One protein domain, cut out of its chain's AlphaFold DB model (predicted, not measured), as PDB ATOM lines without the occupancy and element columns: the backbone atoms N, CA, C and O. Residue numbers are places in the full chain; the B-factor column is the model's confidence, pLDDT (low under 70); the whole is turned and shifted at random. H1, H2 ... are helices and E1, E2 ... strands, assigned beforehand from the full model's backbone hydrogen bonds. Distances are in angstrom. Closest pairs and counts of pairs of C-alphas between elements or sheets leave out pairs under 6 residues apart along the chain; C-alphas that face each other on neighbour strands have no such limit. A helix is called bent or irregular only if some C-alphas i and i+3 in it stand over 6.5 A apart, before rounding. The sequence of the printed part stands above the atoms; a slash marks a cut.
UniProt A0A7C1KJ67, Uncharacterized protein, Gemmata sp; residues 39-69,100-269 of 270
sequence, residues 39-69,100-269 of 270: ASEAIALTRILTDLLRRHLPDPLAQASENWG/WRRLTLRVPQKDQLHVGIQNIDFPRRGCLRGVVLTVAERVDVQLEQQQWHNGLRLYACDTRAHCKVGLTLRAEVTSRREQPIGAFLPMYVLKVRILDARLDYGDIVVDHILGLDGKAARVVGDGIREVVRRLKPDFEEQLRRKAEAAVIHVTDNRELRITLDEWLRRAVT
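AT A GLANCE: This is residues 39 to 69 and 100 to 269 of the 270 residues of an uncharacterized protein of Gemmata sp (UniProt A0A7C1KJ67). A long, twisted sheet of bent antiparallel strands curls round H2b, the second arm of a long bent helix, H2, while the first arm, H2a, runs along E6 nearer one end of the sheet. H1 packs over E3 on the face opposite to H2a, and residues 262 to 269, of which 262 to 268 belong to H3, stick out. The printed part has 201 residues, with three named helices and seven named strands; along the chain H1 comes first, then the strands E1 to E6, then H2, E7 and H3; the sheet is branched, its neighbour strands are antiparallel, and the class is mixed, helices and strands. The whole is loose, with a radius of gyration of the C-alphas of 21.4 A, and elongated, spanning 72 by 37 by 32 A.

HOW THE PARTS SIT: In the branched sheet E4, residues 127 to 149, has E2, residues 100 to 106, and E3, residues 113 to 124, on one side and E5, residues 152 to 178, on the other side. N 102 and O 144 of E2 and E4 are 2.8 A apart, N 116 and O 133 of E3 and E4 2.8 A, and N 141 and O 161 of E4 and E5 2.7 A. E6, residues 187 to 209, is the next neighbour of E5, with N 166 and O 200 at 2.8 A. E3, E4, E5 and E6 form a meander, each strand the antiparallel neighbour of the one before, and each successive pair is a hairpin. E4 bends by 73 degrees at residue 137, E5 by 87 degrees at residue 155 and E6 by 66 degrees at residue 205. The edge strands are E3, E1, residues 62 to 66, antiparallel to E2 with N 64 and O 103 at 2.9 A, and E7, residues 256 to 259, antiparallel to E6 with N 190 and O 256 at 2.9 A. By its hydrogen bonds H2, residues 215 to 251, was assigned as one helix, but it is bent: C-alphas 230 and 233 are 7.2 A apart, and its arms H2a, residues 215 to 230, and H2b, residues 233 to 251, stand at a steep tilt of 56 degrees. The sheet curls round H2b, whose closest C-alphas to E6 are those of Glu 236 and Ala 197, 5.8 A apart. H2a is on the sheet at a height of 8.7 A, along the strands, at 9 degrees to E6 on the local plane. H1, residues 39 to 56, is on the opposite face from H2a, over E3 and slantwise to it at 45 degrees on the local plane; the closest C-alphas are those of Thr 50 and Val 115, 5.6 A apart. H3, residues 260 to 268, is not on the sheet. In H1, H2a, H2b and H3 every O i to N i+4 pair is within hydrogen-bond range.

IN THESE COORDINATES: From first to last C-alpha E5 measures 63.6 A, E6 56.3 A, E4 56.0 A and E3 31.2 A; H2b measures 27.0 A, H1 25.5 A and H2a 23.4 A. H1 begins at C-alpha 39, (149.174, 128.069, 211.914), and H3 ends at C-alpha 268, (151.050, 138.759, 193.098).

THE WHOLE: The two C-alphas farthest apart, those of Gly 182 and Lys 215, are 74.4 A apart. Residues 70 to 99 are not printed, and C-alphas 69 and 100 are 7.4 A apart across this cut. Of the links that are printed whole, none is long. The mean pLDDT of the printed part is 85.4, and 10 residues are under 70, among them 251 to 254.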
ATOM      1  N   ALA A  39     147.836 128.667 211.870       72.12
ATOM      2  CA  ALA A  39     149.174 128.069 211.914       72.12
ATOM      3  C   ALA A  39     150.013 128.400 210.664       72.12
ATOM      4  O   ALA A  39     151.170 128.795 210.787       72.12
ATOM      5  N   SER A  40     149.435 128.301 209.463       78.38
ATOM      6  CA  SER A  40     150.126 128.617 208.201       78.38
ATOM      7  C   SER A  40     150.427 130.113 208.055       78.38
ATOM      8  O   SER A  40     151.532 130.484 207.656       78.38
ATOM      9  N   GLU A  41     149.484 130.977 208.435       74.81
ATOM     10  CA  GLU A  41     149.657 132.435 208.437       74.81
ATOM     11  C   GLU A  41     150.731 132.874 209.438       74.81
ATOM     12  O   GLU A  41     151.591 133.695 209.111       74.81
ATOM     13  N   ALA A  42     150.739 132.284 210.637       76.56
ATOM     14  CA  ALA A  42     151.761 132.538 211.645       76.56
ATOM     15  C   ALA A  42     153.151 132.120 211.153       76.56
ATOM     16  O   ALA A  42     154.111 132.855 211.381       76.56
ATOM     17  N   ILE A  43     153.274 130.994 210.439       83.31
ATOM     18  CA  ILE A  43     154.542 130.551 209.837       83.31
ATOM     19  C   ILE A  43     155.021 131.552 208.776       83.31
ATOM     20  O   ILE A  43     156.185 131.960 208.802       83.31
ATOM     21  N   ALA A  44     154.138 131.988 207.873       81.69
ATOM     22  CA  ALA A  44     154.483 132.962 206.838       81.69
ATOM     23  C   ALA A  44     154.922 134.306 207.444       81.69
ATOM     24  O   ALA A  44     155.973 134.842 207.082       81.69
ATOM     25  N   LEU A  45     154.169 134.814 208.424       80.12
ATOM     26  CA  LEU A  45     154.496 136.049 209.135       80.12
ATOM     27  C   LEU A  45     155.820 135.926 209.896       80.12
ATOM     28  O   LEU A  45     156.651 136.828 209.845       80.12
ATOM     29  N   THR A  46     156.042 134.790 210.557       85.12
ATOM     30  CA  THR A  46     157.289 134.504 211.273       85.12
ATOM     31  C   THR A  46     158.488 134.540 210.331       85.12
ATOM     32  O   THR A  46     159.510 135.134 210.673       85.12
ATOM     33  N   ARG A  47     158.370 133.972 209.124       88.06
ATOM     34  CA  ARG A  47     159.434 134.008 208.113       88.06
ATOM     35  C   ARG A  47     159.749 135.438 207.674       88.06
ATOM     36  O   ARG A  47     160.908 135.837 207.717       88.06
ATOM     37  N   ILE A  48     158.725 136.227 207.351       84.25
ATOM     38  CA  ILE A  48     158.888 137.635 206.953       84.25
ATOM     39  C   ILE A  48     159.537 138.450 208.080       84.25
ATOM     40  O   ILE A  48     160.476 139.207 207.837       84.25
ATOM     41  N   LEU A  49     159.076 138.281 209.325       82.69
ATOM     42  CA  LEU A  49     159.657 138.963 210.484       82.69
ATOM     43  C   LEU A  49     161.102 138.538 210.735       82.69
ATOM     44  O   LEU A  49     161.926 139.385 211.063       82.69
ATOM     45  N   THR A  50     161.416 137.255 210.561       87.38
ATOM     46  CA  THR A  50     162.787 136.742 210.672       87.38
ATOM     47  C   THR A  50     163.690 137.408 209.640       87.38
ATOM     48  O   THR A  50     164.735 137.943 210.004       87.38
ATOM     49  N   ASP A  51     163.269 137.451 208.376       87.38
ATOM     50  CA  ASP A  51     164.044 138.060 207.293       87.38
ATOM     51  C   ASP A  51     164.245 139.567 207.509       87.38
ATOM     52  O   ASP A  51     165.353 140.084 207.333       87.38
ATOM     53  N   LEU A  52     163.202 140.277 207.948       83.31
ATOM     54  CA  LEU A  52     163.289 141.698 208.286       83.31
ATOM     55  C   LEU A  52     164.221 141.944 209.475       83.31
ATOM     56  O   LEU A  52     165.079 142.826 209.407       83.31
ATOM     57  N   LEU A  53     164.094 141.153 210.543       84.81
ATOM     58  CA  LEU A  53     164.953 141.272 211.717       84.81
ATOM     59  C   LEU A  53     166.412 141.022 211.353       84.81
ATOM     60  O   LEU A  53     167.259 141.809 211.753       84.81
ATOM     61  N   ARG A  54     166.720 140.007 210.541       89.31
ATOM     62  CA  ARG A  54     168.096 139.726 210.096       89.31
ATOM     63  C   ARG A  54     168.713 140.891 209.323       89.31
ATOM     64  O   ARG A  54     169.869 141.237 209.568       89.31
ATOM     65  N   ARG A  55     167.946 141.523 208.429       87.88
ATOM     66  CA  ARG A  55     168.414 142.658 207.612       87.88
ATOM     67  C   ARG A  55     168.625 143.926 208.431       87.88
ATOM     68  O   ARG A  55     169.592 144.645 208.196       87.88
ATOM     69  N   HIS A  56     167.744 144.182 209.393       85.94
ATOM     70  CA  HIS A  56     167.723 145.436 210.146       85.94
ATOM     71  C   HIS A  56     168.259 145.310 211.578       85.94
ATOM     72  O   HIS A  56     168.142 146.256 212.356       85.94
ATOM     73  N   LEU A  57     168.869 144.174 211.937       85.56
ATOM     74  CA  LEU A  57     169.446 143.989 213.264       85.56
ATOM     75  C   LEU A  57     170.627 144.955 213.464       85.56
ATOM     76  O   LEU A  57     171.607 144.848 212.708       85.56
ATOM     77  N   PRO A  58     170.571 145.851 214.466       86.38
ATOM     78  CA  PRO A  58     171.667 146.766 214.750       86.38
ATOM     79  C   PRO A  58     172.897 146.000 215.246       86.38
ATOM     80  O   PRO A  58     172.778 145.015 215.975       86.38
ATOM     81  N   ASP A  59     174.080 146.482 214.872       88.69
ATOM     82  CA  ASP A  59     175.362 145.997 215.380       88.69
ATOM     83  C   ASP A  59     176.166 147.185 215.943       88.69
ATOM     84  O   ASP A  59     176.513 148.090 215.179       88.69
ATOM     85  N   PRO A  60     176.431 147.247 217.264       91.38
ATOM     86  CA  PRO A  60     176.048 146.280 218.297       91.38
ATOM     87  C   PRO A  60     174.550 146.321 218.645       91.38
ATOM     88  O   PRO A  60     173.886 147.355 218.519       91.38
ATOM     89  N   LEU A  61     174.025 145.205 219.165       88.38
ATOM     90  CA  LEU A  61     172.627 145.103 219.600       88.38
ATOM     91  C   LEU A  61     172.312 146.107 220.704       88.38
ATOM     92  O   LEU A  61     171.351 146.876 220.632       88.38
ATOM     93  N   ALA A  62     173.142 146.098 221.738       89.31
ATOM     94  CA  ALA A  62     173.040 146.989 222.872       89.31
ATOM     95  C   ALA A  62     174.434 147.281 223.411       89.31
ATOM     96  O   ALA A  62     175.348 146.458 223.320       89.31
ATOM     97  N   GLN A  63     174.577 148.478 223.962       91.25
ATOM     98  CA  GLN A  63     175.808 148.923 224.577       91.25
ATOM     99  C   GLN A  63     175.445 149.678 225.850       91.25
ATOM    100  O   GLN A  63     174.663 150.626 225.814       91.25
ATOM    101  N   ALA A  64     176.005 149.237 226.969       90.81
ATOM    102  CA  ALA A  64     175.880 149.907 228.251       90.81
ATOM    103  C   ALA A  64     177.265 150.372 228.690       90.81
ATOM    104  O   ALA A  64     178.228 149.608 228.641       90.81
ATOM    105  N   SER A  65     177.374 151.626 229.110       93.44
ATOM    106  CA  SER A  65     178.618 152.211 229.599       93.44
ATOM    107  C   SER A  65     178.376 152.830 230.971       93.44
ATOM    108  O   SER A  65     177.679 153.835 231.078       93.44
ATOM    109  N   GLU A  66     178.945 152.227 232.008       92.25
ATOM    110  CA  GLU A  66     178.888 152.705 233.390       92.25
ATOM    111  C   GLU A  66     180.174 153.488 233.690       92.25
ATOM    112  O   GLU A  66     181.281 152.967 233.514       92.25
ATOM    113  N   ASN A  67     180.026 154.749 234.115       94.38
ATOM    114  CA  ASN A  67     181.122 155.667 234.471       94.38
ATOM    115  C   ASN A  67     182.188 155.866 233.382       94.38
ATOM    116  O   ASN A  67     183.299 156.313 233.657       94.38
ATOM    117  N   TRP A  68     181.881 155.528 232.131       95.75
ATOM    118  CA  TRP A  68     182.861 155.620 231.063       95.75
ATOM    119  C   TRP A  68     183.215 157.076 230.773       95.75
ATOM    120  O   TRP A  68     182.329 157.888 230.520       95.75
ATOM    121  N   GLY A  69     184.507 157.409 230.787       95.62
ATOM    122  CA  GLY A  69     184.944 158.795 230.630       95.62
ATOM    123  C   GLY A  69     184.735 159.658 231.877       95.62
ATOM    124  O   GLY A  69     184.902 160.870 231.788       95.62
ATOM    125  N   TRP A 100     185.457 152.195 235.459       97.06
ATOM    126  CA  TRP A 100     184.769 152.295 234.181       97.06
ATOM    127  C   TRP A 100     184.408 150.902 233.693       97.06
ATOM    128  O   TRP A 100     185.246 149.995 233.704       97.06
ATOM    129  N   ARG A 101     183.172 150.730 233.232       94.56
ATOM    130  CA  ARG A 101     182.708 149.477 232.641       94.56
ATOM    131  C   ARG A 101     181.956 149.744 231.357       94.56
ATOM    132  O   ARG A 101     181.178 150.690 231.261       94.56
ATOM    133  N   ARG A 102     182.161 148.886 230.372       94.38
ATOM    134  CA  ARG A 102     181.422 148.905 229.120       94.38
ATOM    135  C   ARG A 102     181.053 147.482 228.752       94.38
ATOM    136  O   ARG A 102     181.927 146.641 228.590       94.38
ATOM    137  N   LEU A 103     179.756 147.235 228.626       93.12
ATOM    138  CA  LEU A 103     179.213 145.980 228.134       93.12
ATOM    139  C   LEU A 103     178.703 146.189 226.712       93.12
ATOM    140  O   LEU A 103     177.899 147.090 226.465       93.12
ATOM    141  N   THR A 104     179.146 145.341 225.795       94.62
ATOM    142  CA  THR A 104     178.700 145.329 224.403       94.62
ATOM    143  C   THR A 104     178.102 143.964 224.090       94.62
ATOM    144  O   THR A 104     178.738 142.942 224.337       94.62
ATOM    145  N   LEU A 105     176.882 143.951 223.551       93.25
ATOM    146  CA  LEU A 105     176.190 142.743 223.103       93.25
ATOM    147  C   LEU A 105     176.146 142.720 221.576       93.25
ATOM    148  O   LEU A 105     175.731 143.701 220.951       93.25
ATOM    149  N   ARG A 106     176.551 141.603 220.970       94.94
ATOM    150  CA  ARG A 106     176.568 141.410 219.513       94.94
ATOM    151  C   ARG A 106     176.004 140.051 219.135       94.94
ATOM    152  O   ARG A 106     176.188 139.080 219.852       94.94
ATOM    153  N   VAL A 107     175.345 139.976 217.983       95.00
ATOM    154  CA  VAL A 107     174.946 138.698 217.373       95.00
ATOM    155  C   VAL A 107     175.881 138.462 216.194       95.00
ATOM    156  O   VAL A 107     175.669 139.078 215.147       95.00
ATOM    157  N   PRO A 108     176.925 137.627 216.345       93.31
ATOM    158  CA  PRO A 108     177.892 137.400 215.273       93.31
ATOM    159  C   PRO A 108     177.244 136.713 214.065       93.31
ATOM    160  O   PRO A 108     177.571 137.023 212.924       93.31
ATOM    161  N   GLN A 109     176.300 135.798 214.309       93.38
ATOM    162  CA  GLN A 109     175.639 134.999 213.281       93.38
ATOM    163  C   GLN A 109     174.146 135.316 213.251       93.38
ATOM    164  O   GLN A 109     173.344 134.711 213.961       93.38
ATOM    165  N   LYS A 110     173.758 136.283 212.411       91.19
ATOM    166  CA  LYS A 110     172.350 136.698 212.271       91.19
ATOM    167  C   LYS A 110     171.451 135.564 211.752       91.19
ATOM    168  O   LYS A 110     170.253 135.568 212.022       91.19
ATOM    169  N   ASP A 111     172.018 134.566 211.072       90.00
ATOM    170  CA  ASP A 111     171.278 133.422 210.523       90.00
ATOM    171  C   ASP A 111     170.791 132.417 211.574       90.00
ATOM    172  O   ASP A 111     169.838 131.682 211.315       90.00
ATOM    173  N   GLN A 112     171.385 132.428 212.771       90.38
ATOM    174  CA  GLN A 112     170.955 131.621 213.923       90.38
ATOM    175  C   GLN A 112     169.876 132.322 214.765       90.38
ATOM    176  O   GLN A 112     169.576 131.922 215.891       90.38
ATOM    177  N   LEU A 113     169.304 133.413 214.245       91.69
ATOM    178  CA  LEU A 113     168.162 134.070 214.857       91.69
ATOM    179  C   LEU A 113     166.888 133.309 214.491       91.69
ATOM    180  O   LEU A 113     166.505 133.245 213.314       91.69
ATOM    181  N   HIS A 114     166.222 132.787 215.513       92.00
ATOM    182  CA  HIS A 114     164.911 132.169 215.414       92.00
ATOM    183  C   HIS A 114     163.865 133.136 215.947       92.00
ATOM    184  O   HIS A 114     163.970 133.627 217.067       92.00
ATOM    185  N   VAL A 115     162.843 133.408 215.148       91.75
ATOM    186  CA  VAL A 115     161.676 134.177 215.578       91.75
ATOM    187  C   VAL A 115     160.503 133.214 215.614       91.75
ATOM    188  O   VAL A 115     160.412 132.310 214.790       91.75
ATOM    189  N   GLY A 116     159.615 133.388 216.579       89.62
ATOM    190  CA  GLY A 116     158.368 132.656 216.690       89.62
ATOM    191  C   GLY A 116     157.288 133.573 217.233       89.62
ATOM    192  O   GLY A 116     157.539 134.401 218.105       89.62
ATOM    193  N   ILE A 117     156.074 133.436 216.718       88.25
ATOM    194  CA  ILE A 117     154.914 134.165 217.226       88.25
ATOM    195  C   ILE A 117     154.065 133.176 218.013       88.25
ATOM    196  O   ILE A 117     153.710 132.113 217.511       88.25
ATOM    197  N   GLN A 118     153.758 133.519 219.255       88.50
ATOM    198  CA  GLN A 118     152.928 132.724 220.150       88.50
ATOM    199  C   GLN A 118     151.792 133.575 220.712       88.50
ATOM    200  O   GLN A 118     151.884 134.802 220.757       88.50
ATOM    201  N   ASN A 119     150.738 132.902 221.182       86.38
ATOM    202  CA  ASN A 119     149.608 133.517 221.885       86.38
ATOM    203  C   ASN A 119     149.030 134.712 221.111       86.38
ATOM    204  O   ASN A 119     149.080 135.853 221.570       86.38
ATOM    205  N   ILE A 120     148.568 134.440 219.887       85.06
ATOM    206  CA  ILE A 120     147.857 135.428 219.080       85.06
ATOM    207  C   ILE A 120     146.426 135.501 219.609       85.06
ATOM    208  O   ILE A 120     145.625 134.596 219.388       85.06
ATOM    209  N   ASP A 121     146.126 136.599 220.286       86.81
ATOM    210  CA  ASP A 121     144.821 136.907 220.843       86.81
ATOM    211  C   ASP A 121     144.176 138.061 220.071       86.81
ATOM    212  O   ASP A 121     144.837 139.020 219.662       86.81
ATOM    213  N   PHE A 122     142.853 138.020 219.937       85.38
ATOM    214  CA  PHE A 122     142.067 139.089 219.321       85.38
ATOM    215  C   PHE A 122     141.166 139.744 220.371       85.38
ATOM    216  O   PHE A 122     139.966 139.469 220.417       85.38
ATOM    217  N   PRO A 123     141.714 140.600 221.259       82.81
ATOM    218  CA  PRO A 123     140.949 141.152 222.376       82.81
ATOM    219  C   PRO A 123     139.790 142.047 221.920       82.81
ATOM    220  O   PRO A 123     138.810 142.214 222.645       82.81
ATOM    221  N   ARG A 124     139.905 142.667 220.739       86.31
ATOM    222  CA  ARG A 124     138.884 143.527 220.129       86.31
ATOM    223  C   ARG A 124     138.901 143.332 218.617       86.31
ATOM    224  O   ARG A 124     139.930 142.976 218.047       86.31
ATOM    225  N   ARG A 125     137.784 143.619 217.942       80.75
ATOM    226  CA  ARG A 125     137.744 143.628 216.470       80.75
ATOM    227  C   ARG A 125     138.790 144.609 215.931       80.75
ATOM    228  O   ARG A 125     138.797 145.770 216.328       80.75
ATOM    229  N   GLY A 126     139.662 144.125 215.049       77.69
ATOM    230  CA  GLY A 126     140.766 144.914 214.499       77.69
ATOM    231  C   GLY A 126     141.918 145.164 215.477       77.69
ATOM    232  O   GLY A 126     142.747 146.024 215.220       77.69
ATOM    233  N   CYS A 127     141.992 144.454 216.601       80.31
ATOM    234  CA  CYS A 127     143.145 144.479 217.495       80.31
ATOM    235  C   CYS A 127     143.698 143.060 217.607       80.31
ATOM    236  O   CYS A 127     142.987 142.150 218.029       80.31
ATOM    237  N   LEU A 128     144.955 142.891 217.212       84.00
ATOM    238  CA  LEU A 128     145.727 141.669 217.350       84.00
ATOM    239  C   LEU A 128     146.757 141.894 218.451       84.00
ATOM    240  O   LEU A 128     147.571 142.811 218.379       84.00
ATOM    241  N   ARG A 129     146.738 141.059 219.478       85.88
ATOM    242  CA  ARG A 129     147.782 141.009 220.494       85.88
ATOM    243  C   ARG A 129     148.565 139.727 220.282       85.88
ATOM    244  O   ARG A 129     147.974 138.670 220.133       85.88
ATOM    245  N   GLY A 130     149.884 139.824 220.243       84.81
ATOM    246  CA  GLY A 130     150.749 138.673 220.030       84.81
ATOM    247  C   GLY A 130     152.000 138.758 220.884       84.81
ATOM    248  O   GLY A 130     152.476 139.845 221.228       84.81
ATOM    249  N   VAL A 131     152.541 137.596 221.223       84.19
ATOM    250  CA  VAL A 131     153.855 137.482 221.846       84.19
ATOM    251  C   VAL A 131     154.842 137.062 220.767       84.19
ATOM    252  O   VAL A 131     154.751 135.969 220.222       84.19
ATOM    253  N   VAL A 132     155.781 137.943 220.445       85.12
ATOM    254  CA  VAL A 132     156.896 137.646 219.549       85.12
ATOM    255  C   VAL A 132     158.064 137.187 220.408       85.12
ATOM    256  O   VAL A 132     158.566 137.929 221.250       85.12
ATOM    257  N   LEU A 133     158.478 135.946 220.212       84.69
ATOM    258  CA  LEU A 133     159.645 135.350 220.838       84.69
ATOM    259  C   LEU A 133     160.774 135.340 219.825       84.69
ATOM    260  O   LEU A 133     160.640 134.782 218.740       84.69
ATOM    261  N   THR A 134     161.896 135.929 220.195       84.69
ATOM    262  CA  THR A 134     163.106 135.931 219.387       84.69
ATOM    263  C   THR A 134     164.204 135.255 220.184       84.69
ATOM    264  O   THR A 134     164.543 135.707 221.272       84.69
ATOM    265  N   VAL A 135     164.770 134.178 219.662       87.56
ATOM    266  CA  VAL A 135     165.849 133.423 220.297       87.56
ATOM    267  C   VAL A 135     167.085 133.511 219.413       87.56
ATOM    268  O   VAL A 135     167.035 133.199 218.226       87.56
ATOM    269  N   ALA A 136     168.191 133.948 220.002       89.25
ATOM    270  CA  ALA A 136     169.513 133.897 219.403       89.25
ATOM    271  C   ALA A 136     170.331 132.821 220.122       89.25
ATOM    272  O   ALA A 136     170.544 132.900 221.336       89.25
ATOM    273  N   GLU A 137     170.792 131.817 219.373       89.81
ATOM    274  CA  GLU A 137     171.602 130.725 219.929       89.81
ATOM    275  C   GLU A 137     172.967 131.204 220.427       89.81
ATOM    276  O   GLU A 137     173.503 130.669 221.397       89.81
ATOM    277  N   ARG A 138     173.524 132.228 219.778       93.31
ATOM    278  CA  ARG A 138     174.814 132.799 220.147       93.31
ATOM    279  C   ARG A 138     174.768 134.319 220.120       93.31
ATOM    280  O   ARG A 138     174.609 134.938 219.069       93.31
ATOM    281  N   VAL A 139     174.964 134.908 221.290       94.75
ATOM    282  CA  VAL A 139     175.207 136.333 221.493       94.75
ATOM    283  C   VAL A 139     176.572 136.478 222.136       94.75
ATOM    284  O   VAL A 139     176.818 135.931 223.209       94.75
ATOM    285  N   ASP A 140     177.448 137.223 221.480       95.25
ATOM    286  CA  ASP A 140     178.752 137.564 222.015       95.25
ATOM    287  C   ASP A 140     178.597 138.745 222.980       95.25
ATOM    288  O   ASP A 140     178.006 139.786 222.668       95.25
ATOM    289  N   VAL A 141     179.138 138.559 224.175       94.38
ATOM    290  CA  VAL A 141     179.142 139.503 225.282       94.38
ATOM    291  C   VAL A 141     180.579 139.935 225.515       94.38
ATOM    292  O   VAL A 141     181.430 139.135 225.901       94.38
ATOM    293  N   GLN A 142     180.850 141.218 225.306       94.56
ATOM    294  CA  GLN A 142     182.147 141.809 225.603       94.56
ATOM    295  C   GLN A 142     182.018 142.749 226.795       94.56
ATOM    296  O   GLN A 142     181.255 143.715 226.748       94.56
ATOM    297  N   LEU A 143     182.765 142.463 227.860       94.06
ATOM    298  CA  LEU A 143     182.874 143.303 229.044       94.06
ATOM    299  C   LEU A 143     184.275 143.906 229.111       94.06
ATOM    300  O   LEU A 143     185.251 143.225 229.419       94.06
ATOM    301  N   GLU A 144     184.346 145.210 228.891       94.62
ATOM    302  CA  GLU A 144     185.535 146.007 229.155       94.62
ATOM    303  C   GLU A 144     185.419 146.617 230.551       94.62
ATOM    304  O   GLU A 144     184.446 147.306 230.864       94.62
ATOM    305  N   GLN A 145     186.427 146.399 231.391       95.12
ATOM    306  CA  GLN A 145     186.521 147.019 232.708       95.12
ATOM    307  C   GLN A 145     187.864 147.729 232.851       95.12
ATOM    308  O   GLN A 145     188.912 147.143 232.592       95.12
ATOM    309  N   GLN A 146     187.855 148.981 233.298       96.56
ATOM    310  CA  GLN A 146     189.067 149.755 233.558       96.56
ATOM    311  C   GLN A 146     188.983 150.408 234.933       96.56
ATOM    312  O   GLN A 146     187.970 151.008 235.274       96.56
ATOM    313  N   GLN A 147     190.055 150.315 235.715       97.38
ATOM    314  CA  GLN A 147     190.191 151.054 236.965       97.38
ATOM    315  C   GLN A 147     191.151 152.218 236.749       97.38
ATOM    316  O   GLN A 147     192.324 152.014 236.421       97.38
ATOM    317  N   TRP A 148     190.658 153.428 236.977       98.12
ATOM    318  CA  TRP A 148     191.423 154.663 236.923       98.12
ATOM    319  C   TRP A 148     191.632 155.228 238.324       98.12
ATOM    320  O   TRP A 148     190.783 155.074 239.208       98.12
ATOM    321  N   HIS A 149     192.779 155.874 238.517       97.62
ATOM    322  CA  HIS A 149     193.064 156.679 239.693       97.62
ATOM    323  C   HIS A 149     193.878 157.914 239.307       97.62
ATOM    324  O   HIS A 149     195.018 157.788 238.857       97.62
ATOM    325  N   ASN A 150     193.306 159.109 239.471       95.56
ATOM    326  CA  ASN A 150     193.974 160.391 239.194       95.56
ATOM    327  C   ASN A 150     194.649 160.473 237.805       95.56
ATOM    328  O   ASN A 150     195.754 161.006 237.665       95.56
ATOM    329  N   GLY A 151     193.998 159.939 236.770       96.00
ATOM    330  CA  GLY A 151     194.494 159.912 235.391       96.00
ATOM    331  C   GLY A 151     195.422 158.741 235.062       96.00
ATOM    332  O   GLY A 151     195.801 158.580 233.906       96.00
ATOM    333  N   LEU A 152     195.761 157.895 236.038       96.94
ATOM    334  CA  LEU A 152     196.533 156.674 235.825       96.94
ATOM    335  C   LEU A 152     195.592 155.478 235.695       96.94
ATOM    336  O   LEU A 152     194.746 155.237 236.557       96.94
ATOM    337  N   ARG A 153     195.754 154.698 234.625       97.50
ATOM    338  CA  ARG A 153     195.020 153.444 234.440       97.50
ATOM    339  C   ARG A 153     195.713 152.341 235.233       97.50
ATOM    340  O   ARG A 153     196.737 151.824 234.798       97.50
ATOM    341  N   LEU A 154     195.154 152.001 236.391       96.75
ATOM    342  CA  LEU A 154     195.703 150.990 237.296       96.75
ATOM    343  C   LEU A 154     195.511 149.573 236.755       96.75
ATOM    344  O   LEU A 154     196.379 148.722 236.909       96.75
ATOM    345  N   TYR A 155     194.360 149.319 236.136       94.12
ATOM    346  CA  TYR A 155     193.996 147.998 235.638       94.12
ATOM    347  C   TYR A 155     193.065 148.113 234.435       94.12
ATOM    348  O   TYR A 155     192.237 149.023 234.365       94.12
ATOM    349  N   ALA A 156     193.198 147.177 233.500       94.00
ATOM    350  CA  ALA A 156     192.292 147.009 232.378       94.00
ATOM    351  C   ALA A 156     192.042 145.515 232.156       94.00
ATOM    352  O   ALA A 156     192.983 144.728 232.097       94.00
ATOM    353  N   CYS A 157     190.773 145.151 232.025       92.50
ATOM    354  CA  CYS A 157     190.313 143.817 231.682       92.50
ATOM    355  C   CYS A 157     189.438 143.896 230.439       92.50
ATOM    356  O   CYS A 157     188.548 144.746 230.370       92.50
ATOM    357  N   ASP A 158     189.664 142.982 229.504       93.44
ATOM    358  CA  ASP A 158     188.717 142.655 228.443       93.44
ATOM    359  C   ASP A 158     188.278 141.214 228.685       93.44
ATOM    360  O   ASP A 158     189.111 140.306 228.769       93.44
ATOM    361  N   THR A 159     186.980 141.021 228.873       92.00
ATOM    362  CA  THR A 159     186.385 139.701 229.044       92.00
ATOM    363  C   THR A 159     185.413 139.440 227.916       92.00
ATOM    364  O   THR A 159     184.504 140.233 227.669       92.00
ATOM    365  N   ARG A 160     185.595 138.303 227.248       93.94
ATOM    366  CA  ARG A 160     184.728 137.858 226.161       93.94
ATOM    367  C   ARG A 160     184.007 136.601 226.588       93.94
ATOM    368  O   ARG A 160     184.625 135.657 227.077       93.94
ATOM    369  N   ALA A 161     182.704 136.615 226.403       93.56
ATOM    370  CA  ALA A 161     181.830 135.498 226.673       93.56
ATOM    371  C   ALA A 161     180.834 135.354 225.528       93.56
ATOM    372  O   ALA A 161     180.586 136.305 224.788       93.56
ATOM    373  N   HIS A 162     180.222 134.188 225.421       94.62
ATOM    374  CA  HIS A 162     179.048 133.980 224.597       94.62
ATOM    375  C   HIS A 162     177.924 133.401 225.448       94.62
ATOM    376  O   HIS A 162     178.157 132.703 226.438       94.62
ATOM    377  N   CYS A 163     176.688 133.719 225.089       94.44
ATOM    378  CA  CYS A 163     175.509 133.178 225.746       94.44
ATOM    379  C   CYS A 163     174.356 132.989 224.762       94.44
ATOM    380  O   CYS A 163     174.334 133.574 223.678       94.44
ATOM    381  N   LYS A 164     173.378 132.181 225.167       94.75
ATOM    382  CA  LYS A 164     172.076 132.094 224.501       94.75
ATOM    383  C   LYS A 164     171.186 133.195 225.046       94.75
ATOM    384  O   LYS A 164     171.119 133.382 226.261       94.75
ATOM    385  N   VAL A 165     170.473 133.896 224.174       93.50
ATOM    386  CA  VAL A 165     169.575 134.982 224.582       93.50
ATOM    387  C   VAL A 165     168.199 134.768 223.976       93.50
ATOM    388  O   VAL A 165     168.061 134.563 222.773       93.50
ATOM    389  N   GLY A 166     167.174 134.838 224.819       93.31
ATOM    390  CA  GLY A 166     165.772 134.885 224.432       93.31
ATOM    391  C   GLY A 166     165.199 136.266 224.726       93.31
ATOM    392  O   GLY A 166     165.285 136.759 225.844       93.31
ATOM    393  N   LEU A 167     164.598 136.903 223.733       92.44
ATOM    394  CA  LEU A 167     163.859 138.145 223.871       92.44
ATOM    395  C   LEU A 167     162.375 137.856 223.654       92.44
ATOM    396  O   LEU A 167     161.959 137.450 222.571       92.44
ATOM    397  N   THR A 168     161.571 138.104 224.680       93.25
ATOM    398  CA  THR A 168     160.115 138.009 224.611       93.25
ATOM    399  C   THR A 168     159.530 139.406 224.492       93.25
ATOM    400  O   THR A 168     159.545 140.174 225.454       93.25
ATOM    401  N   LEU A 169     158.983 139.740 223.327       90.88
ATOM    402  CA  LEU A 169     158.278 140.991 223.077       90.88
ATOM    403  C   LEU A 169     156.774 140.745 223.081       90.88
ATOM    404  O   LEU A 169     156.257 139.930 222.322       90.88
ATOM    405  N   ARG A 170     156.038 141.485 223.904       91.38
ATOM    406  CA  ARG A 170     154.575 141.529 223.825       91.38
ATOM    407  C   ARG A 170     154.184 142.725 222.980       91.38
ATOM    408  O   ARG A 170     154.442 143.860 223.378       91.38
ATOM    409  N   ALA A 171     153.566 142.476 221.834       88.19
ATOM    410  CA  ALA A 171     153.150 143.512 220.905       88.19
ATOM    411  C   ALA A 171     151.629 143.505 220.725       88.19
ATOM    412  O   ALA A 171     150.972 142.465 220.712       88.19
ATOM    413  N   GLU A 172     151.068 144.695 220.578       87.56
ATOM    414  CA  GLU A 172     149.681 144.931 220.220       87.56
ATOM    415  C   GLU A 172     149.654 145.671 218.886       87.56
ATOM    416  O   GLU A 172     150.187 146.770 218.750       87.56
ATOM    417  N   VAL A 173     149.046 145.045 217.891       85.88
ATOM    418  CA  VAL A 173     148.836 145.579 216.553       85.88
ATOM    419  C   VAL A 173     147.366 145.943 216.434       85.88
ATOM    420  O   VAL A 173     146.488 145.088 216.439       85.88
ATOM    421  N   THR A 174     147.076 147.233 216.336       85.38
ATOM    422  CA  THR A 174     145.718 147.723 216.101       85.38
ATOM    423  C   THR A 174     145.572 148.084 214.632       85.38
ATOM    424  O   THR A 174     146.248 148.984 214.151       85.38
ATOM    425  N   SER A 175     144.690 147.400 213.918       84.69
ATOM    426  CA  SER A 175     144.265 147.759 212.572       84.69
ATOM    427  C   SER A 175     143.029 148.652 212.641       84.69
ATOM    428  O   SER A 175     141.986 148.247 213.162       84.69
ATOM    429  N   ARG A 176     143.117 149.848 212.068       84.56
ATOM    430  CA  ARG A 176     141.968 150.714 211.824       84.56
ATOM    431  C   ARG A 176     141.686 150.746 210.331       84.56
ATOM    432  O   ARG A 176     142.582 151.005 209.534       84.56
ATOM    433  N   ARG A 177     140.437 150.483 209.956       84.38
ATOM    434  CA  ARG A 177     139.966 150.694 208.588       84.38
ATOM    435  C   ARG A 177     139.524 152.144 208.464       84.38
ATOM    436  O   ARG A 177     138.607 152.563 209.166       84.38
ATOM    437  N   GLU A 178     140.174 152.889 207.589       83.62
ATOM    438  CA  GLU A 178     139.790 154.249 207.237       83.62
ATOM    439  C   GLU A 178     139.289 154.244 205.795       83.62
ATOM    440  O   GLU A 178     139.888 153.633 204.909       83.62
ATOM    441  N   GLN A 179     138.145 154.877 205.560       80.50
ATOM    442  CA  GLN A 179     137.604 155.054 204.220       80.50
ATOM    443  C   GLN A 179     137.685 156.544 203.896       80.50
ATOM    444  O   GLN A 179     136.795 157.298 204.295       80.50
ATOM    445  N   PRO A 180     138.789 157.000 203.275       78.00
ATOM    446  CA  PRO A 180     138.915 158.399 202.915       78.00
ATOM    447  C   PRO A 180     137.810 158.780 201.924       78.00
ATOM    448  O   PRO A 180     137.452 158.004 201.034       78.00
ATOM    449  N   ILE A 181     137.243 159.972 202.110       76.50
ATOM    450  CA  ILE A 181     136.148 160.494 201.287       76.50
ATOM    451  C   ILE A 181     136.647 160.589 199.840       76.50
ATOM    452  O   ILE A 181     137.581 161.332 199.556       76.50
ATOM    453  N   GLY A 182     136.045 159.806 198.940       78.19
ATOM    454  CA  GLY A 182     136.403 159.756 197.518       78.19
ATOM    455  C   GLY A 182     137.282 158.575 197.086       78.19
ATOM    456  O   GLY A 182     137.491 158.404 195.889       78.19
ATOM    457  N   ALA A 183     137.757 157.723 198.003       76.25
ATOM    458  CA  ALA A 183     138.491 156.508 197.640       76.25
ATOM    459  C   ALA A 183     137.564 155.284 197.543       76.25
ATOM    460  O   ALA A 183     136.785 154.996 198.454       76.25
ATOM    461  N   PHE A 184     137.678 154.531 196.444       79.06
ATOM    462  CA  PHE A 184     136.909 153.299 196.224       79.06
ATOM    463  C   PHE A 184     137.385 152.136 197.110       79.06
ATOM    464  O   PHE A 184     136.584 151.293 197.514       79.06
ATOM    465  N   LEU A 185     138.678 152.098 197.450       79.25
ATOM    466  CA  LEU A 185     139.268 151.041 198.269       79.25
ATOM    467  C   LEU A 185     139.474 151.498 199.720       79.25
ATOM    468  O   LEU A 185     139.913 152.627 199.955       79.25
ATOM    469  N   PRO A 186     139.185 150.630 200.707       77.69
ATOM    470  CA  PRO A 186     139.465 150.930 202.101       77.69
ATOM    471  C   PRO A 186     140.976 150.961 202.357       77.69
ATOM    472  O   PRO A 186     141.713 150.093 201.888       77.69
ATOM    473  N   MET A 187     141.413 151.931 203.153       79.62
ATOM    474  CA  MET A 187     142.784 152.032 203.639       79.62
ATOM    475  C   MET A 187     142.889 151.346 205.002       79.62
ATOM    476  O   MET A 187     142.026 151.530 205.869       79.62
ATOM    477  N   TYR A 188     143.943 150.557 205.209       79.19
ATOM    478  CA  TYR A 188     144.236 149.958 206.509       79.19
ATOM    479  C   TYR A 188     145.394 150.698 207.165       79.19
ATOM    480  O   TYR A 188     146.480 150.805 206.599       79.19
ATOM    481  N   VAL A 189     145.150 151.192 208.375       82.19
ATOM    482  CA  VAL A 189     146.152 151.822 209.230       82.19
ATOM    483  C   VAL A 189     146.524 150.832 210.323       82.19
ATOM    484  O   VAL A 189     145.706 150.524 211.192       82.19
ATOM    485  N   LEU A 190     147.744 150.307 210.277       81.81
ATOM    486  CA  LEU A 190     148.272 149.419 211.309       81.81
ATOM    487  C   LEU A 190     149.089 150.232 212.310       81.81
ATOM    488  O   LEU A 190     150.096 150.842 211.962       81.81
ATOM    489  N   LYS A 191     148.672 150.212 213.572       86.12
ATOM    490  CA  LYS A 191     149.394 150.812 214.687       86.12
ATOM    491  C   LYS A 191     150.008 149.717 215.535       86.12
ATOM    492  O   LYS A 191     149.290 148.961 216.186       86.12
ATOM    493  N   VAL A 192     151.332 149.644 215.541       85.56
ATOM    494  CA  VAL A 192     152.078 148.686 216.362       85.56
ATOM    495  C   VAL A 192     152.482 149.365 217.666       85.56
ATOM    496  O   VAL A 192     153.080 150.441 217.665       85.56
ATOM    497  N   ARG A 193     152.153 148.737 218.792       87.44
ATOM    498  CA  ARG A 193     152.550 149.165 220.131       87.44
ATOM    499  C   ARG A 193     153.240 148.014 220.844       87.44
ATOM    500  O   ARG A 193     152.694 146.921 220.936       87.44
ATOM    501  N   ILE A 194     154.413 148.277 221.399       89.38
ATOM    502  CA  ILE A 194     155.120 147.318 222.244       89.38
ATOM    503  C   ILE A 194     154.636 147.537 223.678       89.38
ATOM    504  O   ILE A 194     154.590 148.668 224.158       89.38
ATOM    505  N   LEU A 195     154.181 146.470 224.327       90.62
ATOM    506  CA  LEU A 195     153.633 146.503 225.683       90.62
ATOM    507  C   LEU A 195     154.692 146.140 226.721       90.62
ATOM    508  O   LEU A 195     154.790 146.798 227.752       90.62
ATOM    509  N   ASP A 196     155.453 145.081 226.454       90.69
ATOM    510  CA  ASP A 196     156.446 144.527 227.372       90.69
ATOM    511  C   ASP A 196     157.614 143.936 226.575       90.69
ATOM    512  O   ASP A 196     157.424 143.457 225.452       90.69
ATOM    513  N   ALA A 197     158.804 143.962 227.163       90.94
ATOM    514  CA  ALA A 197     160.015 143.380 226.604       90.94
ATOM    515  C   ALA A 197     160.784 142.693 227.730       90.94
ATOM    516  O   ALA A 197     161.213 143.352 228.673       90.94
ATOM    517  N   ARG A 198     160.950 141.373 227.633       91.50
ATOM    518  CA  ARG A 198     161.665 140.568 228.629       91.50
ATOM    519  C   ARG A 198     162.870 139.906 228.002       91.50
ATOM    520  O   ARG A 198     162.741 139.276 226.954       91.50
ATOM    521  N   LEU A 199     164.013 140.048 228.653       92.06
ATOM    522  CA  LEU A 199     165.282 139.512 228.192       92.06
ATOM    523  C   LEU A 199     165.709 138.355 229.089       92.06
ATOM    524  O   LEU A 199     166.076 138.543 230.248       92.06
ATOM    525  N   ASP A 200     165.717 137.156 228.540       92.81
ATOM    526  CA  ASP A 200     166.210 135.958 229.196       92.81
ATOM    527  C   ASP A 200     167.550 135.555 228.589       92.81
ATOM    528  O   ASP A 200     167.804 135.730 227.399       92.81
ATOM    529  N   TYR A 201     168.442 135.038 229.423       91.88
ATOM    530  CA  TYR A 201     169.749 134.565 228.994       91.88
ATOM    531  C   TYR A 201     170.031 133.206 229.624       91.88
ATOM    532  O   TYR A 201     169.680 132.952 230.778       91.88
ATOM    533  N   GLY A 202     170.667 132.333 228.853       89.44
ATOM    534  CA  GLY A 202     171.080 130.997 229.256       89.44
ATOM    535  C   GLY A 202     172.533 130.746 228.880       89.44
ATOM    536  O   GLY A 202     173.068 131.396 227.982       89.44
ATOM    537  N   ASP A 203     173.163 129.803 229.577       87.94
ATOM    538  CA  ASP A 203     174.485 129.266 229.241       87.94
ATOM    539  C   ASP A 203     175.550 130.345 228.957       87.94
ATOM    540  O   ASP A 203     176.096 130.416 227.862       87.94
ATOM    541  N   ILE A 204     175.844 131.214 229.935       90.19
ATOM    542  CA  ILE A 204     176.971 132.153 229.804       90.19
ATOM    543  C   ILE A 204     178.276 131.358 229.899       90.19
ATOM    544  O   ILE A 204     178.623 130.856 230.971       90.19
ATOM    545  N   VAL A 205     179.000 131.283 228.786       90.06
ATOM    546  CA  VAL A 205     180.312 130.647 228.672       90.06
ATOM    547  C   VAL A 205     181.348 131.731 228.420       90.06
ATOM    548  O   VAL A 205     181.218 132.530 227.498       90.06
ATOM    549  N   VAL A 206     182.375 131.784 229.263       91.00
ATOM    550  CA  VAL A 206     183.454 132.764 229.128       91.00
ATOM    551  C   VAL A 206     184.553 132.170 228.257       91.00
ATOM    552  O   VAL A 206     185.144 131.160 228.626       91.00
ATOM    553  N   ASP A 207     184.817 132.800 227.116       88.38
ATOM    554  CA  ASP A 207     185.808 132.341 226.140       88.38
ATOM    555  C   ASP A 207     187.213 132.799 226.509       88.38
ATOM    556  O   ASP A 207     188.187 132.060 226.377       88.38
ATOM    557  N   HIS A 208     187.329 134.057 226.932       84.69
ATOM    558  CA  HIS A 208     188.622 134.668 227.170       84.69
ATOM    559  C   HIS A 208     188.563 135.651 228.326       84.69
ATOM    560  O   HIS A 208     187.787 136.610 228.314       84.69
ATOM    561  N   ILE A 209     189.450 135.430 229.293       86.38
ATOM    562  CA  ILE A 209     189.828 136.401 230.310       86.38
ATOM    563  C   ILE A 209     191.347 136.473 230.254       86.38
ATOM    564  O   ILE A 209     192.018 135.461 230.457       86.38
ATOM    565  N   LEU A 210     191.883 137.653 229.948       82.50
ATOM    566  CA  LEU A 210     193.318 137.888 229.784       82.50
ATOM    567  C   LEU A 210     194.138 137.264 230.936       82.50
ATOM    568  O   LEU A 210     194.166 137.787 232.048       82.50
ATOM    569  N   GLY A 211     194.805 136.137 230.653       67.31
ATOM    570  CA  GLY A 211     195.780 135.484 231.535       67.31
ATOM    571  C   GLY A 211     195.229 134.718 232.746       67.31
ATOM    572  O   GLY A 211     196.022 134.314 233.595       67.31
ATOM    573  N   LEU A 212     193.912 134.513 232.859       73.38
ATOM    574  CA  LEU A 212     193.312 133.790 233.988       73.38
ATOM    575  C   LEU A 212     192.749 132.445 233.539       73.38
ATOM    576  O   LEU A 212     191.650 132.377 232.997       73.38
ATOM    577  N   ASP A 213     193.493 131.376 233.821       68.44
ATOM    578  CA  ASP A 213     193.060 130.006 233.554       68.44
ATOM    579  C   ASP A 213     192.551 129.299 234.832       68.44
ATOM    580  O   ASP A 213     192.869 129.677 235.967       68.44
ATOM    581  N   GLY A 214     191.719 128.269 234.674       75.69
ATOM    582  CA  GLY A 214     191.248 127.422 235.779       75.69
ATOM    583  C   GLY A 214     190.246 128.069 236.760       75.69
ATOM    584  O   GLY A 214     189.230 128.643 236.366       75.69
ATOM    585  N   LYS A 215     190.466 127.917 238.081       72.62
ATOM    586  CA  LYS A 215     189.512 128.338 239.142       72.62
ATOM    587  C   LYS A 215     189.179 129.836 239.102       72.62
ATOM    588  O   LYS A 215     188.068 130.208 239.475       72.62
ATOM    589  N   ALA A 216     190.107 130.676 238.643       75.12
ATOM    590  CA  ALA A 216     189.888 132.114 238.511       75.12
ATOM    591  C   ALA A 216     188.830 132.438 237.446       75.12
ATOM    592  O   ALA A 216     187.969 133.282 237.685       75.12
ATOM    593  N   ALA A 217     188.816 131.704 236.328       74.69
ATOM    594  CA  ALA A 217     187.808 131.873 235.283       74.69
ATOM    595  C   ALA A 217     186.384 131.592 235.796       74.69
ATOM    596  O   ALA A 217     185.446 132.287 235.417       74.69
ATOM    597  N   ARG A 218     186.221 130.639 236.730       77.00
ATOM    598  CA  ARG A 218     184.920 130.361 237.370       77.00
ATOM    599  C   ARG A 218     184.424 131.539 238.209       77.00
ATOM    600  O   ARG A 218     183.283 131.953 238.048       77.00
ATOM    601  N   VAL A 219     185.294 132.111 239.045       83.19
ATOM    602  CA  VAL A 219     184.954 133.274 239.888       83.19
ATOM    603  C   VAL A 219     184.588 134.485 239.030       83.19
ATOM    604  O   VAL A 219     183.630 135.198 239.329       83.19
ATOM    605  N   VAL A 220     185.318 134.706 237.934       81.75
ATOM    606  CA  VAL A 220     184.999 135.778 236.983       81.75
ATOM    607  C   VAL A 220     183.668 135.503 236.278       81.75
ATOM    608  O   VAL A 220     182.864 136.423 236.143       81.75
ATOM    609  N   GLY A 221     183.385 134.252 235.903       79.88
ATOM    610  CA  GLY A 221     182.098 133.848 235.330       79.88
ATOM    611  C   GLY A 221     180.906 134.161 236.241       79.88
ATOM    612  O   GLY A 221     179.915 134.735 235.784       79.88
ATOM    613  N   ASP A 222     181.026 133.876 237.540       83.69
ATOM    614  CA  ASP A 222     179.999 134.231 238.527       83.69
ATOM    615  C   ASP A 222     179.836 135.755 238.656       83.69
ATOM    616  O   ASP A 222     178.714 136.267 238.719       83.69
ATOM    617  N   GLY A 223     180.946 136.499 238.609       84.88
ATOM    618  CA  GLY A 223     180.937 137.962 238.599       84.88
ATOM    619  C   GLY A 223     180.227 138.553 237.376       84.88
ATOM    620  O   GLY A 223     179.422 139.474 237.517       84.88
ATOM    621  N   ILE A 224     180.463 138.002 236.181       83.12
ATOM    622  CA  ILE A 224     179.780 138.429 234.950       83.12
ATOM    623  C   ILE A 224     178.282 138.184 235.065       83.12
ATOM    624  O   ILE A 224     177.500 139.064 234.712       83.12
ATOM    625  N   ARG A 225     177.866 137.023 235.586       85.38
ATOM    626  CA  ARG A 225     176.444 136.719 235.771       85.38
ATOM    627  C   ARG A 225     175.770 137.765 236.658       85.38
ATOM    628  O   ARG A 225     174.667 138.202 236.340       85.38
ATOM    629  N   GLU A 226     176.439 138.213 237.716       86.50
ATOM    630  CA  GLU A 226     175.911 139.266 238.586       86.50
ATOM    631  C   GLU A 226     175.823 140.626 237.882       86.50
ATOM    632  O   GLU A 226     174.815 141.324 238.002       86.50
ATOM    633  N   VAL A 227     176.839 140.989 237.096       84.75
ATOM    634  CA  VAL A 227     176.833 142.226 236.299       84.75
ATOM    635  C   VAL A 227     175.705 142.203 235.266       84.75
ATOM    636  O   VAL A 227     174.937 143.158 235.180       84.75
ATOM    637  N   VAL A 228     175.547 141.101 234.528       84.25
ATOM    638  CA  VAL A 228     174.462 140.926 233.550       84.25
ATOM    639  C   VAL A 228     173.102 140.976 234.244       84.25
ATOM    640  O   VAL A 228     172.195 141.644 233.758       84.25
ATOM    641  N   ARG A 229     172.952 140.342 235.413       87.88
ATOM    642  CA  ARG A 229     171.718 140.402 236.211       87.88
ATOM    643  C   ARG A 229     171.376 141.826 236.641       87.88
ATOM    644  O   ARG A 229     170.209 142.202 236.582       87.88
ATOM    645  N   ARG A 230     172.375 142.616 237.037       88.69
ATOM    646  CA  ARG A 230     172.192 144.014 237.443       88.69
ATOM    647  C   ARG A 230     171.844 144.927 236.266       88.69
ATOM    648  O   ARG A 230     171.037 145.830 236.443       88.69
ATOM    649  N   LEU A 231     172.424 144.681 235.091       85.62
ATOM    650  CA  LEU A 231     172.193 145.472 233.877       85.62
ATOM    651  C   LEU A 231     170.976 145.011 233.059       85.62
ATOM    652  O   LEU A 231     170.517 145.742 232.186       85.62
ATOM    653  N   LYS A 232     170.427 143.819 233.335       87.88
ATOM    654  CA  LYS A 232     169.226 143.275 232.679       87.88
ATOM    655  C   LYS A 232     168.080 144.295 232.533       87.88
ATOM    656  O   LYS A 232     167.629 144.454 231.400       87.88
ATOM    657  N   PRO A 233     167.619 145.000 233.587       89.44
ATOM    658  CA  PRO A 233     166.509 145.949 233.446       89.44
ATOM    659  C   PRO A 233     166.833 147.111 232.497       89.44
ATOM    660  O   PRO A 233     165.975 147.533 231.723       89.44
ATOM    661  N   ASP A 234     168.079 147.590 232.496       86.88
ATOM    662  CA  ASP A 234     168.507 148.656 231.588       86.88
ATOM    663  C   ASP A 234     168.508 148.169 230.134       86.88
ATOM    664  O   ASP A 234     168.102 148.903 229.232       86.88
ATOM    665  N   PHE A 235     168.906 146.915 229.891       86.06
ATOM    666  CA  PHE A 235     168.828 146.313 228.560       86.06
ATOM    667  C   PHE A 235     167.393 146.104 228.090       86.06
ATOM    668  O   PHE A 235     167.103 146.395 226.933       86.06
ATOM    669  N   GLU A 236     166.494 145.638 228.955       89.25
ATOM    670  CA  GLU A 236     165.071 145.490 228.627       89.25
ATOM    671  C   GLU A 236     164.457 146.836 228.214       89.25
ATOM    672  O   GLU A 236     163.805 146.934 227.172       89.25
ATOM    673  N   GLU A 237     164.756 147.902 228.959       89.81
ATOM    674  CA  GLU A 237     164.319 149.262 228.640       89.81
ATOM    675  C   GLU A 237     164.925 149.772 227.320       89.81
ATOM    676  O   GLU A 237     164.211 150.323 226.476       89.81
ATOM    677  N   GLN A 238     166.229 149.574 227.102       87.25
ATOM    678  CA  GLN A 238     166.896 149.973 225.860       87.25
ATOM    679  C   GLN A 238     166.348 149.222 224.645       87.25
ATOM    680  O   GLN A 238     166.098 149.840 223.609       87.25
ATOM    681  N   LEU A 239     166.149 147.907 224.755       85.62
ATOM    682  CA  LEU A 239     165.594 147.083 223.683       85.62
ATOM    683  C   LEU A 239     164.156 147.492 223.376       85.62
ATOM    684  O   LEU A 239     163.816 147.626 222.201       85.62
ATOM    685  N   ARG A 240     163.341 147.788 224.398       88.69
ATOM    686  CA  ARG A 240     161.992 148.331 224.202       88.69
ATOM    687  C   ARG A 240     162.034 149.649 223.430       88.69
ATOM    688  O   ARG A 240     161.359 149.774 222.413       88.69
ATOM    689  N   ARG A 241     162.871 150.604 223.853       90.06
ATOM    690  CA  ARG A 241     163.020 151.905 223.176       90.06
ATOM    691  C   ARG A 241     163.514 151.765 221.743       90.06
ATOM    692  O   ARG A 241     163.002 152.440 220.858       90.06
ATOM    693  N   LYS A 242     164.491 150.889 221.494       86.75
ATOM    694  CA  LYS A 242     165.002 150.626 220.142       86.75
ATOM    695  C   LYS A 242     163.946 149.981 219.258       86.75
ATOM    696  O   LYS A 242     163.824 150.366 218.102       86.75
ATOM    697  N   ALA A 243     163.171 149.042 219.790       84.44
ATOM    698  CA  ALA A 243     162.091 148.416 219.046       84.44
ATOM    699  C   ALA A 243     160.972 149.428 218.734       84.44
ATOM    700  O   ALA A 243     160.499 149.484 217.603       84.44
ATOM    701  N   GLU A 244     160.615 150.306 219.677       86.75
ATOM    702  CA  GLU A 244     159.690 151.418 219.422       86.75
ATOM    703  C   GLU A 244     160.239 152.403 218.380       86.75
ATOM    704  O   GLU A 244     159.503 152.824 217.488       86.75
ATOM    705  N   ALA A 245     161.526 152.748 218.453       85.81
ATOM    706  CA  ALA A 245     162.183 153.626 217.488       85.81
ATOM    707  C   ALA A 245     162.243 153.002 216.087       85.81
ATOM    708  O   ALA A 245     161.976 153.689 215.105       85.81
ATOM    709  N   ALA A 246     162.524 151.702 215.988       80.81
ATOM    710  CA  ALA A 246     162.512 150.968 214.727       80.81
ATOM    711  C   ALA A 246     161.104 150.926 214.119       80.81
ATOM    712  O   ALA A 246     160.947 151.162 212.925       80.81
ATOM    713  N   VAL A 247     160.070 150.712 214.943       79.44
ATOM    714  CA  VAL A 247     158.674 150.816 214.497       79.44
ATOM    715  C   VAL A 247     158.387 152.222 213.975       79.44
ATOM    716  O   VAL A 247     157.808 152.355 212.907       79.44
ATOM    717  N   ILE A 248     158.814 153.279 214.670       82.69
ATOM    718  CA  ILE A 248     158.611 154.659 214.203       82.69
ATOM    719  C   ILE A 248     159.322 154.895 212.865       82.69
ATOM    720  O   ILE A 248     158.688 155.393 211.944       82.69
ATOM    721  N   HIS A 249     160.587 154.487 212.739       78.88
ATOM    722  CA  HIS A 249     161.392 154.687 211.532       78.88
ATOM    723  C   HIS A 249     160.834 153.945 210.313       78.88
ATOM    724  O   HIS A 249     160.879 154.457 209.205       78.88
ATOM    725  N   VAL A 250     160.314 152.728 210.486       71.19
ATOM    726  CA  VAL A 250     159.711 151.969 209.375       71.19
ATOM    727  C   VAL A 250     158.359 152.552 208.960       71.19
ATOM    728  O   VAL A 250     157.899 152.324 207.846       71.19
ATOM    729  N   THR A 251     157.711 153.293 209.856       66.12
ATOM    730  CA  THR A 251     156.298 153.638 209.716       66.12
ATOM    731  C   THR A 251     156.060 155.140 209.500       66.12
ATOM    732  O   THR A 251     154.909 155.548 209.372       66.12
ATOM    733  N   ASP A 252     157.107 155.971 209.498       63.28
ATOM    734  CA  ASP A 252     157.132 157.450 209.465       63.28
ATOM    735  C   ASP A 252     156.287 158.186 210.538       63.28
ATOM    736  O   ASP A 252     156.636 159.292 210.932       63.28
ATOM    737  N   ASN A 253     155.218 157.587 211.084       61.44
ATOM    738  CA  ASN A 253     154.293 158.163 212.072       61.44
ATOM    739  C   ASN A 253     153.627 157.113 212.998       61.44
ATOM    740  O   ASN A 253     152.563 157.364 213.562       61.44
ATOM    741  N   ARG A 254     154.222 155.920 213.176       60.31
ATOM    742  CA  ARG A 254     153.615 154.762 213.898       60.31
ATOM    743  C   ARG A 254     152.314 154.224 213.279       60.31
ATOM    744  O   ARG A 254     151.634 153.407 213.902       60.31
ATOM    745  N   GLU A 255     151.974 154.675 212.079       70.62
ATOM    746  CA  GLU A 255     150.787 154.296 211.319       70.62
ATOM    747  C   GLU A 255     151.185 153.722 209.962       70.62
ATOM    748  O   GLU A 255     151.540 154.459 209.045       70.62
ATOM    749  N   LEU A 256     151.175 152.394 209.835       69.00
ATOM    750  CA  LEU A 256     151.539 151.747 208.583       69.00
ATOM    751  C   LEU A 256     150.298 151.778 207.707       69.00
ATOM    752  O   LEU A 256     149.343 151.035 207.939       69.00
ATOM    753  N   ARG A 257     150.287 152.718 206.763       74.94
ATOM    754  CA  ARG A 257     149.215 152.858 205.783       74.94
ATOM    755  C   ARG A 257     149.496 151.881 204.663       74.94
ATOM    756  O   ARG A 257     150.361 152.121 203.833       74.94
ATOM    757  N   ILE A 258     148.790 150.758 204.686       73.50
ATOM    758  CA  ILE A 258     148.809 149.817 203.576       73.50
ATOM    759  C   ILE A 258     147.561 150.082 202.752       73.50
ATOM    760  O   ILE A 258     146.429 149.907 203.220       73.50
ATOM    761  N   THR A 259     147.780 150.498 201.515       74.31
ATOM    762  CA  THR A 259     146.723 150.582 200.514       74.31
ATOM    763  C   THR A 259     146.505 149.175 199.942       74.31
ATOM    764  O   THR A 259     147.462 148.439 199.690       74.31
ATOM    765  N   LEU A 260     145.249 148.732 199.829       70.06
ATOM    766  CA  LEU A 260     144.926 147.336 199.492       70.06
ATOM    767  C   LEU A 260     145.481 146.913 198.116       70.06
ATOM    768  O   LEU A 260     145.861 145.763 197.916       70.06
ATOM    769  N   ASP A 261     145.550 147.857 197.182       70.75
ATOM    770  CA  ASP A 261     146.154 147.723 195.857       70.75
ATOM    771  C   ASP A 261     147.668 147.479 195.922       70.75
ATOM    772  O   ASP A 261     148.183 146.636 195.189       70.75
ATOM    773  N   GLU A 262     148.377 148.151 196.828       73.12
ATOM    774  CA  GLU A 262     149.807 147.934 197.050       73.12
ATOM    775  C   GLU A 262     150.071 146.541 197.642       73.12
ATOM    776  O   GLU A 262     150.996 145.841 197.222       73.12
ATOM    777  N   TRP A 263     149.210 146.099 198.564       68.81
ATOM    778  CA  TRP A 263     149.289 144.759 199.143       68.81
ATOM    779  C   TRP A 263     149.020 143.667 198.102       68.81
ATOM    780  O   TRP A 263     149.791 142.714 198.005       68.81
ATOM    781  N   LEU A 264     147.983 143.835 197.273       71.44
ATOM    782  CA  LEU A 264     147.667 142.914 196.176       71.44
ATOM    783  C   LEU A 264     148.798 142.844 195.143       71.44
ATOM    784  O   LEU A 264     149.161 141.752 194.717       71.44
ATOM    785  N   ARG A 265     149.413 143.977 194.780       75.88
ATOM    786  CA  ARG A 265     150.577 143.988 193.876       75.88
ATOM    787  C   ARG A 265     151.778 143.253 194.473       75.88
ATOM    788  O   ARG A 265     152.417 142.477 193.766       75.88
ATOM    789  N   ARG A 266     152.062 143.442 195.769       71.06
ATOM    790  CA  ARG A 266     153.128 142.698 196.465       71.06
ATOM    791  C   ARG A 266     152.837 141.204 196.570       71.06
ATOM    792  O   ARG A 266     153.761 140.419 196.434       71.06
ATOM    793  N   ALA A 267     151.585 140.813 196.794       61.41
ATOM    794  CA  ALA A 267     151.200 139.408 196.915       61.41
ATOM    795  C   ALA A 267     151.240 138.649 195.575       61.41
ATOM    796  O   ALA A 267     151.419 137.435 195.567       61.41
ATOM    797  N   VAL A 268     151.067 139.350 194.449       71.75
ATOM    798  CA  VAL A 268     151.050 138.759 193.098       71.75
ATOM    799  C   VAL A 268     152.445 138.693 192.460       71.75
ATOM    800  O   VAL A 268     152.630 137.965 191.489       71.75
ATOM    801  N   THR A 269     153.437 139.406 193.001       48.44
ATOM    802  CA  THR A 269     154.813 139.377 192.481       48.44
ATOM    803  C   THR A 269     155.631 138.357 193.290       48.44
ATOM    804  O   THR A 269     155.895 138.637 194.460       48.44
TER     805      THR A 269